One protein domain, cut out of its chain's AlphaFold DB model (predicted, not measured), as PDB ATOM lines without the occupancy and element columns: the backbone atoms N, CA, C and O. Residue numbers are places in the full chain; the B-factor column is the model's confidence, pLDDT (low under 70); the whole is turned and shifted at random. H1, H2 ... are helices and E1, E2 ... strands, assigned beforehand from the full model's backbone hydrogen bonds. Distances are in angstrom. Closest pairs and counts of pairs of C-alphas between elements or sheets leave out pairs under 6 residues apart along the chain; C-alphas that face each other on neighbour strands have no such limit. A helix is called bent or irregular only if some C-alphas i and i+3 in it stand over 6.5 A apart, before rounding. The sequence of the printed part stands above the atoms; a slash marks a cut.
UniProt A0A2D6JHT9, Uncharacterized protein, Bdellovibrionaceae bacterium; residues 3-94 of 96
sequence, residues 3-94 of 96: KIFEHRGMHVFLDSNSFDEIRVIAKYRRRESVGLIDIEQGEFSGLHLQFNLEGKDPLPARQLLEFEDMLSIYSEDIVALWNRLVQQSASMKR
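Overview. This is residues 3 to 94 of the 96 residues of an uncharacterized protein of Bdellovibrionaceae bacterium (UniProt A0A2D6JHT9). What shape? E1 to E5, a meander of antiparallel neighbours, make a curled sheet with helix H1 over one face; residues 87 to 94 stick out. Size? The 92 printed residues are compact and mixed-class, radius of gyration of the C-alphas 13.5 A, spans 43 by 25 by 23 A.

Arrangement. What pairs? E1, residues 3 to 7, E2, 10 to 15, E3, 21 to 28, E4, 31 to 40, and E5, 43 to 50, form successive hairpins; N 4 and O 12 are within hydrogen-bond range, 2.9 A. The helix? H1, residues 61 to 92, one helix by hydrogen bonds, is bent between C-alphas 73 and 76, 8.0 A apart, into H1a and H1b. Closest C-alphas of E5 and H1b, 44 and 76, are 6.4 A apart.

Along the chain. Where first? C-alpha 3 is at (25.802, 132.859, 368.947). Where last? C-alpha 92 is at (10.420, 121.957, 379.639).

Size, cuts and confidence. Any cut? The printed part has none. Low confidence? pLDDT is under 70 at residues 17 to 18, 51 and 87 to 94.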
ATOM      1  N   LYS A   3      24.985 132.584 370.141       92.75
ATOM      2  CA  LYS A   3      25.802 132.859 368.947       92.75
ATOM      3  C   LYS A   3      25.398 131.905 367.822       92.75
ATOM      4  O   LYS A   3      25.439 130.696 368.025       92.75
ATOM      5  N   ILE A   4      25.041 132.451 366.663       92.50
ATOM      6  CA  ILE A   4      24.547 131.679 365.511       92.50
ATOM      7  C   ILE A   4      25.485 131.732 364.305       92.50
ATOM      8  O   ILE A   4      25.459 130.828 363.479       92.50
ATOM      9  N   PHE A   5      26.349 132.750 364.218       90.69
ATOM     10  CA  PHE A   5      27.287 132.876 363.106       90.69
ATOM     11  C   PHE A   5      28.604 133.533 363.523       90.69
ATOM     12  O   PHE A   5      28.669 134.345 364.456       90.69
ATOM     13  N   GLU A   6      29.661 133.195 362.795       92.19
ATOM     14  CA  GLU A   6      30.935 133.899 362.830       92.19
ATOM     15  C   GLU A   6      31.519 133.981 361.425       92.19
ATOM     16  O   GLU A   6      31.710 132.965 360.760       92.19
ATOM     17  N   HIS A   7      31.845 135.196 360.991       87.31
ATOM     18  CA  HIS A   7      32.460 135.416 359.693       87.31
ATOM     19  C   HIS A   7      33.391 136.618 359.722       87.31
ATOM     20  O   HIS A   7      32.984 137.719 360.075       87.31
ATOM     21  N   ARG A   8      34.663 136.414 359.353       89.25
ATOM     22  CA  ARG A   8      35.676 137.484 359.232       89.25
ATOM     23  C   ARG A   8      35.768 138.407 360.463       89.25
ATOM     24  O   ARG A   8      36.005 139.606 360.337       89.25
ATOM     25  N   GLY A   9      35.598 137.846 361.661       91.31
ATOM     26  CA  GLY A   9      35.627 138.586 362.929       91.31
ATOM     27  C   GLY A   9      34.332 139.330 363.275       91.31
ATOM     28  O   GLY A   9      34.292 140.028 364.287       91.31
ATOM     29  N   MET A  10      33.282 139.205 362.457       94.31
ATOM     30  CA  MET A  10      31.914 139.559 362.823       94.31
ATOM     31  C   MET A  10      31.270 138.366 363.529       94.31
ATOM     32  O   MET A  10      31.304 137.240 363.029       94.31
ATOM     33  N   HIS A  11      30.690 138.612 364.697       95.50
ATOM     34  CA  HIS A  11      29.959 137.618 365.469       95.50
ATOM     35  C   HIS A  11      28.483 137.978 365.473       95.50
ATOM     36  O   HIS A  11      28.135 139.115 365.790       95.50
ATOM     37  N   VAL A  12      27.633 137.008 365.160       94.06
ATOM     38  CA  VAL A  12      26.188 137.214 365.066       94.06
ATOM     39  C   VAL A  12      25.489 136.395 366.128       94.06
ATOM     40  O   VAL A  12      25.788 135.214 366.336       94.06
ATOM     41  N   PHE A  13      24.555 137.041 366.804       93.50
ATOM     42  CA  PHE A  13      23.829 136.494 367.926       93.50
ATOM     43  C   PHE A  13      22.333 136.589 367.688       93.50
ATOM     44  O   PHE A  13      21.841 137.619 367.249       93.50
ATOM     45  N   LEU A  14      21.622 135.535 368.050       91.56
ATOM     46  CA  LEU A  14      20.175 135.518 368.156       91.56
ATOM     47  C   LEU A  14      19.789 135.900 369.586       91.56
ATOM     48  O   LEU A  14      20.274 135.306 370.557       91.56
ATOM     49  N   ASP A  15      18.922 136.890 369.720       86.56
ATOM     50  CA  ASP A  15      18.325 137.316 370.975       86.56
ATOM     51  C   ASP A  15      16.808 137.387 370.797       86.56
ATOM     52  O   ASP A  15      16.300 138.218 370.059       86.56
ATOM     53  N   SER A  16      16.056 136.494 371.432       70.00
ATOM     54  CA  SER A  16      14.596 136.530 371.333       70.00
ATOM     55  C   SER A  16      13.981 136.794 372.692       70.00
ATOM     56  O   SER A  16      13.753 135.873 373.479       70.00
ATOM     57  N   ASN A  17      13.726 138.069 372.963       66.50
ATOM     58  CA  ASN A  17      12.939 138.490 374.122       66.50
ATOM     59  C   ASN A  17      11.468 138.759 373.757       66.50
ATOM     60  O   ASN A  17      10.688 139.088 374.645       66.50
ATOM     61  N   SER A  18      11.090 138.608 372.482       67.38
ATOM     62  CA  SER A  18       9.734 138.812 371.964       67.38
ATOM     63  C   SER A  18       9.234 137.571 371.215       67.38
ATOM     64  O   SER A  18      10.039 136.777 370.725       67.38
ATOM     65  N   PHE A  19       7.911 137.399 371.170       71.75
ATOM     66  CA  PHE A  19       7.242 136.350 370.390       71.75
ATOM     67  C   PHE A  19       7.010 136.754 368.930       71.75
ATOM     68  O   PHE A  19       6.908 135.874 368.082       71.75
ATOM     69  N   ASP A  20       6.971 138.057 368.653       80.50
ATOM     70  CA  ASP A  20       6.543 138.597 367.357       80.50
ATOM     71  C   ASP A  20       7.732 139.090 366.507       80.50
ATOM     72  O   ASP A  20       7.574 139.475 365.352       80.50
ATOM     73  N   GLU A  21       8.942 139.074 367.076       88.31
ATOM     74  CA  GLU A  21      10.159 139.578 366.438       88.31
ATOM     75  C   GLU A  21      11.399 138.827 366.949       88.31
ATOM     76  O   GLU A  21      11.579 138.624 368.158       88.31
ATOM     77  N   ILE A  22      12.299 138.453 366.036       90.94
ATOM     78  CA  ILE A  22      13.627 137.926 366.365       90.94
ATOM     79  C   ILE A  22      14.642 139.051 366.230       90.94
ATOM     80  O   ILE A  22      14.910 139.549 365.136       90.94
ATOM     81  N   ARG A  23      15.305 139.380 367.339       92.62
ATOM     82  CA  ARG A  23      16.425 140.313 367.327       92.62
ATOM     83  C   ARG A  23      17.711 139.563 367.005       92.62
ATOM     84  O   ARG A  23      18.146 138.675 367.738       92.62
ATOM     85  N   VAL A  24      18.368 139.958 365.927       93.88
ATOM     86  CA  VAL A  24      19.677 139.450 365.526       93.88
ATOM     87  C   VAL A  24      20.708 140.554 365.705       93.88
ATOM     88  O   VAL A  24      20.574 141.651 365.180       93.88
ATOM     89  N   ILE A  25      21.756 140.286 366.473       94.12
ATOM     90  CA  ILE A  25      22.775 141.270 366.833       94.12
ATOM     91  C   ILE A  25      24.082 140.883 366.162       94.12
ATOM     92  O   ILE A  25      24.621 139.815 366.446       94.12
ATOM     93  N   ALA A  26      24.637 141.763 365.338       94.69
ATOM     94  CA  ALA A  26      25.972 141.602 364.785       94.69
ATOM     95  C   ALA A  26      26.968 142.516 365.497       94.69
ATOM     96  O   ALA A  26      26.781 143.728 365.596       94.69
ATOM     97  N   LYS A  27      28.057 141.919 365.984       94.44
ATOM     98  CA  LYS A  27      29.160 142.604 366.658       94.44
ATOM     99  C   LYS A  27      30.428 142.478 365.832       94.44
ATOM    100  O   LYS A  27      30.823 141.373 365.464       94.44
ATOM    101  N   TYR A  28      31.104 143.598 365.608       94.69
ATOM    102  CA  TYR A  28      32.412 143.640 364.958       94.69
ATOM    103  C   TYR A  28      33.307 144.650 365.669       94.69
ATOM    104  O   TYR A  28      33.027 145.852 365.692       94.69
ATOM    105  N   ARG A  29      34.418 144.178 366.244       91.06
ATOM    106  CA  ARG A  29      35.304 144.998 367.089       91.06
ATOM    107  C   ARG A  29      34.517 145.644 368.243       91.06
ATOM    108  O   ARG A  29      34.041 144.936 369.119       91.06
ATOM    109  N   ARG A  30      34.392 146.976 368.256       90.50
ATOM    110  CA  ARG A  30      33.648 147.761 369.261       90.50
ATOM    111  C   ARG A  30      32.308 148.296 368.734       90.50
ATOM    112  O   ARG A  30      31.726 149.173 369.357       90.50
ATOM    113  N   ARG A  31      31.864 147.812 367.573       92.75
ATOM    114  CA  ARG A  31      30.664 148.270 366.864       92.75
ATOM    115  C   ARG A  31      29.594 147.195 366.878       92.75
ATOM    116  O   ARG A  31      29.913 146.002 366.917       92.75
ATOM    117  N   GLU A  32      28.346 147.627 366.825       93.69
ATOM    118  CA  GLU A  32      27.188 146.746 366.872       93.69
ATOM    119  C   GLU A  32      26.081 147.269 365.964       93.69
ATOM    120  O   GLU A  32      25.794 148.461 365.949       93.69
ATOM    121  N   SER A  33      25.440 146.359 365.242       94.38
ATOM    122  CA  SER A  33      24.192 146.624 364.533       94.38
ATOM    123  C   SER A  33      23.184 145.540 364.872       94.38
ATOM    124  O   SER A  33      23.548 144.415 365.228       94.38
ATOM    125  N   VAL A  34      21.909 145.895 364.791       94.25
ATOM    126  CA  VAL A  34      20.796 145.012 365.122       94.25
ATOM    127  C   VAL A  34      19.908 144.895 363.896       94.25
ATOM    128  O   VAL A  34      19.521 145.907 363.320       94.25
ATOM    129  N   GLY A  35      19.614 143.664 363.501       93.88
ATOM    130  CA  GLY A  35      18.553 143.330 362.567       93.88
ATOM    131  C   GLY A  35      17.367 142.760 363.323       93.88
ATOM    132  O   GLY A  35      17.540 142.034 364.302       93.88
ATOM    133  N   LEU A  36      16.179 143.124 362.882       92.56
ATOM    134  CA  LEU A  36      14.908 142.726 363.451       92.56
ATOM    135  C   LEU A  36      14.169 141.958 362.366       92.56
ATOM    136  O   LEU A  36      13.933 142.486 361.280       92.56
ATOM    137  N   ILE A  37      13.926 140.678 362.634       92.56
ATOM    138  CA  ILE A  37      13.158 139.802 361.757       92.56
ATOM    139  C   ILE A  37      11.745 139.745 362.316       92.56
ATOM    140  O   ILE A  37      11.536 139.224 363.414       92.56
ATOM    141  N   ASP A  38      10.804 140.267 361.547       90.88
ATOM    142  CA  ASP A  38       9.387 140.244 361.871       90.88
ATOM    143  C   ASP A  38       8.838 138.835 361.608       90.88
ATOM    144  O   ASP A  38       9.154 138.204 360.588       90.88
ATOM    145  N   ILE A  39       8.041 138.325 362.552       88.50
ATOM    146  CA  ILE A  39       7.385 137.023 362.439       88.50
ATOM    147  C   ILE A  39       5.874 137.224 362.432       88.50
ATOM    148  O   ILE A  39       5.316 137.846 363.333       88.50
ATOM    149  N   GLU A  40       5.187 136.602 361.478       85.81
ATOM    150  CA  GLU A  40       3.732 136.479 361.493       85.81
ATOM    151  C   GLU A  40       3.350 134.996 361.447       85.81
ATOM    152  O   GLU A  40       3.810 134.245 360.594       85.81
ATOM    153  N   GLN A  41       2.555 134.537 362.420       84.50
ATOM    154  CA  GLN A  41       2.107 133.135 362.526       84.50
ATOM    155  C   GLN A  41       3.237 132.082 362.559       84.50
ATOM    156  O   GLN A  41       3.016 130.911 362.259       84.50
ATOM    157  N   GLY A  42       4.435 132.471 362.999       81.31
ATOM    158  CA  GLY A  42       5.607 131.591 363.058       81.31
ATOM    159  C   GLY A  42       6.433 131.552 361.769       81.31
ATOM    160  O   GLY A  42       7.422 130.816 361.726       81.31
ATOM    161  N   GLU A  43       6.060 132.348 360.764       85.19
ATOM    162  CA  GLU A  43       6.746 132.488 359.480       85.19
ATOM    163  C   GLU A  43       7.400 133.868 359.336       85.19
ATOM    164  O   GLU A  43       6.991 134.845 359.965       85.19
ATOM    165  N   PHE A  44       8.441 133.942 358.506       89.88
ATOM    166  CA  PHE A  44       9.122 135.193 358.180       89.88
ATOM    167  C   PHE A  44       8.165 136.156 357.461       89.88
ATOM    168  O   PHE A  44       7.629 135.809 356.410       89.88
ATOM    169  N   SER A  45       7.992 137.371 357.987       89.44
ATOM    170  CA  SER A  45       7.151 138.405 357.362       89.44
ATOM    171  C   SER A  45       7.924 139.661 356.955       89.44
ATOM    172  O   SER A  45       7.482 140.391 356.064       89.44
ATOM    173  N   GLY A  46       9.099 139.905 357.538       90.62
ATOM    174  CA  GLY A  46       9.881 141.101 357.246       90.62
ATOM    175  C   GLY A  46      11.265 141.113 357.881       90.62
ATOM    176  O   GLY A  46      11.583 140.338 358.781       90.62
ATOM    177  N   LEU A  47      12.110 142.012 357.379       92.19
ATOM    178  CA  LEU A  47      13.424 142.299 357.941       92.19
ATOM    179  C   LEU A  47      13.672 143.803 357.905       92.19
ATOM    180  O   LEU A  47      13.562 144.431 356.850       92.19
ATOM    181  N   HIS A  48      14.103 144.361 359.030       91.56
ATOM    182  CA  HIS A  48      14.553 145.742 359.094       91.56
ATOM    183  C   HIS A  48      15.762 145.904 360.021       91.56
ATOM    184  O   HIS A  48      15.974 145.147 360.966       91.56
ATOM    185  N   LEU A  49      16.607 146.891 359.728       91.25
ATOM    186  CA  LEU A  49      17.779 147.192 360.543       91.25
ATOM    187  C   LEU A  49      17.503 148.342 361.508       91.25
ATOM    188  O   LEU A  49      16.979 149.392 361.136       91.25
ATOM    189  N   GLN A  50      17.953 148.172 362.746       86.50
ATOM    190  CA  GLN A  50      17.955 149.214 363.757       86.50
ATOM    191  C   GLN A  50      19.326 149.905 363.777       86.50
ATOM    192  O   GLN A  50      20.317 149.366 364.276       86.50
ATOM    193  N   PHE A  51      19.373 151.121 363.229       69.75
ATOM    194  CA  PHE A  51      20.616 151.881 363.049       69.75
ATOM    195  C   PHE A  51      21.010 152.763 364.244       69.75
ATOM    196  O   PHE A  51      22.185 153.083 364.392       69.75
ATOM    197  N   ASN A  52      20.062 153.124 365.118       70.25
ATOM    198  CA  ASN A  52      20.314 153.947 366.304       70.25
ATOM    199  C   ASN A  52      20.238 153.100 367.576       70.25
ATOM    200  O   ASN A  52      19.176 152.954 368.180       70.25
ATOM    201  N   LEU A  53      21.380 152.552 367.981       79.38
ATOM    202  CA  LEU A  53      21.549 151.939 369.292       79.38
ATOM    203  C   LEU A  53      22.218 152.960 370.209       79.38
ATOM    204  O   LEU A  53      23.304 153.454 369.911       79.38
ATOM    205  N   GLU A  54      21.560 153.296 371.315       79.88
ATOM    206  CA  GLU A  54      22.081 154.281 372.259       79.88
ATOM    207  C   GLU A  54      23.489 153.883 372.736       79.88
ATOM    208  O   GLU A  54      23.721 152.771 373.215       79.88
ATOM    209  N   GLY A  55      24.452 154.789 372.550       80.00
ATOM    210  CA  GLY A  55      25.839 154.590 372.970       80.00
ATOM    211  C   GLY A  55      26.649 153.578 372.149       80.00
ATOM    212  O   GLY A  55      27.739 153.207 372.590       80.00
ATOM    213  N   LYS A  56      26.169 153.123 370.980       82.75
ATOM    214  CA  LYS A  56      26.922 152.209 370.105       82.75
ATOM    215  C   LYS A  56      27.010 152.712 368.671       82.75
ATOM    216  O   LYS A  56      26.014 153.068 368.053       82.75
ATOM    217  N   ASP A  57      28.222 152.655 368.130       89.12
ATOM    218  CA  ASP A  57      28.465 152.898 366.713       89.12
ATOM    219  C   ASP A  57      27.954 151.718 365.870       89.12
ATOM    220  O   ASP A  57      28.251 150.559 366.208       89.12
ATOM    221  N   PRO A  58      27.294 151.985 364.727       91.62
ATOM    222  CA  PRO A  58      26.909 150.942 363.791       91.62
ATOM    223  C   PRO A  58      28.139 150.268 363.174       91.62
ATOM    224  O   PRO A  58      29.258 150.812 363.145       91.62
ATOM    225  N   LEU A  59      27.921 149.064 362.637       92.88
ATOM    226  CA  LEU A  59      28.925 148.351 361.856       92.88
ATOM    227  C   LEU A  59      29.478 149.236 360.723       92.88
ATOM    228  O   LEU A  59      28.750 150.048 360.149       92.88
ATOM    229  N   PRO A  60      30.770 149.103 360.370       93.25
ATOM    230  CA  PRO A  60      31.292 149.749 359.171       93.25
ATOM    231  C   PRO A  60      30.534 149.268 357.929       93.25
ATOM    232  O   PRO A  60      30.139 148.107 357.873       93.25
ATOM    233  N   ALA A  61      30.412 150.122 356.908       92.31
ATOM    234  CA  ALA A  61      29.573 149.876 355.729       92.31
ATOM    235  C   ALA A  61      29.745 148.480 355.103       92.31
ATOM    236  O   ALA A  61      28.767 147.817 354.794       92.31
ATOM    237  N   ARG A  62      30.984 147.988 354.976       93.75
ATOM    238  CA  ARG A  62      31.237 146.640 354.447       93.75
ATOM    239  C   ARG A  62      30.652 145.533 355.328       93.75
ATOM    240  O   ARG A  62      30.048 144.611 354.804       93.75
ATOM    241  N   GLN A  63      30.871 145.596 356.641       94.56
ATOM    242  CA  GLN A  63      30.340 144.597 357.576       94.56
ATOM    243  C   GLN A  63      28.824 144.708 357.700       94.56
ATOM    244  O   GLN A  63      28.167 143.703 357.922       94.56
ATOM    245  N   LEU A  64      28.285 145.918 357.561       93.25
ATOM    246  CA  LEU A  64      26.851 146.150 357.538       93.25
ATOM    247  C   LEU A  64      26.205 145.482 356.318       93.25
ATOM    248  O   LEU A  64      25.265 144.725 356.500       93.25
ATOM    249  N   LEU A  65      26.775 145.652 355.120       93.44
ATOM    250  CA  LEU A  65      26.323 144.945 353.914       93.44
ATOM    251  C   LEU A  65      26.453 143.423 354.058       93.44
ATOM    252  O   LEU A  65      25.504 142.697 353.804       93.44
ATOM    253  N   GLU A  66      27.599 142.932 354.549       93.50
ATOM    254  CA  GLU A  66      27.788 141.495 354.816       93.50
ATOM    255  C   GLU A  66      26.757 140.966 355.841       93.50
ATOM    256  O   GLU A  66      26.343 139.809 355.768       93.50
ATOM    257  N   PHE A  67      26.339 141.797 356.801       94.00
ATOM    258  CA  PHE A  67      25.306 141.456 357.777       94.00
ATOM    259  C   PHE A  67      23.906 141.441 357.155       94.00
ATOM    260  O   PHE A  67      23.170 140.485 357.383       94.00
ATOM    261  N   GLU A  68      23.556 142.449 356.356       93.38
ATOM    262  CA  GLU A  68      22.293 142.521 355.608       93.38
ATOM    263  C   GLU A  68      22.123 141.316 354.679       93.38
ATOM    264  O   GLU A  68      21.105 140.627 354.750       93.38
ATOM    265  N   ASP A  69      23.148 141.007 353.880       93.44
ATOM    266  CA  ASP A  69      23.152 139.862 352.966       93.44
ATOM    267  C   ASP A  69      22.926 138.553 353.727       93.44
ATOM    268  O   ASP A  69      22.114 137.716 353.337       93.44
ATOM    269  N   MET A  70      23.619 138.380 354.854       93.50
ATOM    270  CA  MET A  70      23.470 137.197 355.692       93.50
ATOM    271  C   MET A  70      22.056 137.096 356.280       93.50
ATOM    272  O   MET A  70      21.476 136.013 356.262       93.50
ATOM    273  N   LEU A  71      21.483 138.188 356.790       92.81
ATOM    274  CA  LEU A  71      20.111 138.169 357.299       92.81
ATOM    275  C   LEU A  71      19.104 137.842 356.199       92.81
ATOM    276  O   LEU A  71      18.169 137.092 356.450       92.81
ATOM    277  N   SER A  72      19.304 138.361 354.989       91.44
ATOM    278  CA  SER A  72      18.440 138.060 353.850       91.44
ATOM    279  C   SER A  72      18.519 136.581 353.461       91.44
ATOM    280  O   SER A  72      17.484 135.923 353.373       91.44
ATOM    281  N   ILE A  73      19.733 136.040 353.311       93.75
ATOM    282  CA  ILE A  73      19.976 134.653 352.881       93.75
ATOM    283  C   ILE A  73      19.511 133.636 353.929       93.75
ATOM    284  O   ILE A  73      18.958 132.603 353.567       93.75
ATOM    285  N   TYR A  74      19.746 133.908 355.214       93.19
ATOM    286  CA  TYR A  74      19.513 132.950 356.302       93.19
ATOM    287  C   TYR A  74      18.273 133.267 357.147       93.19
ATOM    288  O   TYR A  74      18.109 132.696 358.223       93.19
ATOM    289  N   SER A  75      17.404 134.179 356.706       91.44
ATOM    290  CA  SER A  75      16.199 134.600 357.439       91.44
ATOM    291  C   SER A  75      15.319 133.416 357.859       91.44
ATOM    292  O   SER A  75      15.023 133.257 359.044       91.44
ATOM    293  N   GLU A  76      14.971 132.542 356.916       91.88
ATOM    294  CA  GLU A  76      14.152 131.353 357.178       91.88
ATOM    295  C   GLU A  76      14.837 130.369 358.140       91.88
ATOM    296  O   GLU A  76      14.208 129.865 359.072       91.88
ATOM    297  N   ASP A  77      16.145 130.148 357.980       93.56
ATOM    298  CA  ASP A  77      16.930 129.281 358.868       93.56
ATOM    299  C   ASP A  77      16.985 129.836 360.301       93.56
ATOM    300  O   ASP A  77      16.894 129.084 361.278       93.56
ATOM    301  N   ILE A  78      17.110 131.160 360.440       91.94
ATOM    302  CA  ILE A  78      17.088 131.860 361.728       91.94
ATOM    303  C   ILE A  78      15.719 131.690 362.397       91.94
ATOM    304  O   ILE A  78      15.666 131.365 363.587       91.94
ATOM    305  N   VAL A  79      14.623 131.840 361.646       90.44
ATOM    306  CA  VAL A  79      13.255 131.616 362.143       90.44
ATOM    307  C   VAL A  79      13.050 130.157 362.553       90.44
ATOM    308  O   VAL A  79      12.546 129.883 363.643       90.44
ATOM    309  N   ALA A  80      13.509 129.195 361.750       91.25
ATOM    310  CA  ALA A  80      13.417 127.772 362.073       91.25
ATOM    311  C   ALA A  80      14.208 127.408 363.344       91.25
ATOM    312  O   ALA A  80      13.728 126.644 364.192       91.25
ATOM    313  N   LEU A  81      15.410 127.971 363.508       90.38
ATOM    314  CA  LEU A  81      16.214 127.812 364.717       90.38
ATOM    315  C   LEU A  81      15.500 128.404 365.937       90.38
ATOM    316  O   LEU A  81      15.441 127.754 366.984       90.38
ATOM    317  N   TRP A  82      14.938 129.605 365.806       87.94
ATOM    318  CA  TRP A  82      14.170 130.247 366.866       87.94
ATOM    319  C   TRP A  82      12.952 129.415 367.279       87.94
ATOM    320  O   TRP A  82      12.812 129.087 368.459       87.94
ATOM    321  N   ASN A  83      12.143 128.972 366.314       86.31
ATOM    322  CA  ASN A  83      10.985 128.107 366.547       86.31
ATOM    323  C   ASN A  83      11.377 126.852 367.342       86.31
ATOM    324  O   ASN A  83      10.721 126.492 368.323       86.31
ATOM    325  N   ARG A  84      12.503 126.217 366.988       85.31
ATOM    326  CA  ARG A  84      13.035 125.055 367.717       85.31
ATOM    327  C   ARG A  84      13.393 125.389 369.168       85.31
ATOM    328  O   ARG A  84      13.073 124.611 370.067       85.31
ATOM    329  N   LEU A  85      14.042 126.526 369.412       82.50
ATOM    330  CA  LEU A  85      14.443 126.965 370.755       82.50
ATOM    331  C   LEU A  85      13.231 127.308 371.639       82.50
ATOM    332  O   LEU A  85      13.194 126.953 372.823       82.50
ATOM    333  N   VAL A  86      12.212 127.948 371.063       78.06
ATOM    334  CA  VAL A  86      10.963 128.279 371.764       78.06
ATOM    335  C   VAL A  86      10.178 127.016 372.114       78.06
ATOM    336  O   VAL A  86       9.744 126.862 373.257       78.06
ATOM    337  N   GLN A  87      10.051 126.068 371.182       65.44
ATOM    338  CA  GLN A  87       9.366 124.795 371.434       65.44
ATOM    339  C   GLN A  87      10.047 123.968 372.534       65.44
ATOM    340  O   GLN A  87       9.359 123.420 373.399       65.44
ATOM    341  N   GLN A  88      11.383 123.921 372.568       61.72
ATOM    342  CA  GLN A  88      12.126 123.259 373.651       61.72
ATOM    343  C   GLN A  88      11.842 123.899 375.018       61.72
ATOM    344  O   GLN A  88      11.583 123.199 375.998       61.72
ATOM    345  N   SER A  89      11.801 125.233 375.067       60.78
ATOM    346  CA  SER A  89      11.502 125.992 376.286       60.78
ATOM    347  C   SER A  89      10.066 125.760 376.780       60.78
ATOM    348  O   SER A  89       9.829 125.641 377.984       60.78
ATOM    349  N   ALA A  90       9.099 125.652 375.865       59.81
ATOM    350  CA  ALA A  90       7.710 125.333 376.193       59.81
ATOM    351  C   ALA A  90       7.537 123.881 376.670       59.81
ATOM    352  O   ALA A  90       6.745 123.621 377.577       59.81
ATOM    353  N   SER A  91       8.296 122.942 376.097       59.59
ATOM    354  CA  SER A  91       8.236 121.529 376.476       59.59
ATOM    355  C   SER A  91       8.845 121.266 377.860       59.59
ATOM    356  O   SER A  91       8.331 120.423 378.588       59.59
ATOM    357  N   MET A  92       9.866 122.026 378.275       54.03
ATOM    358  CA  MET A  92      10.420 121.957 379.639       54.03
ATOM    359  C   MET A  92       9.463 122.494 380.714       54.03
ATOM    360  O   MET A  92       9.460 121.981 381.827       54.03
ATOM    361  N   LYS A  93       8.614 123.481 380.395       53.69
ATOM    362  CA  LYS A  93       7.635 124.049 381.345       53.69
ATOM    363  C   LYS A  93       6.417 123.157 381.614       53.69
ATOM    364  O   LYS A  93       5.661 123.444 382.532       53.69
ATOM    365  N   ARG A  94       6.188 122.111 380.811       52.78
ATOM    366  CA  ARG A  94       5.042 121.191 380.967       52.78
ATOM    367  C   ARG A  94       5.357 119.936 381.790       52.78
ATOM    368  O   ARG A  94       4.461 119.127 381.995       52.78
TER     369      ARG A  94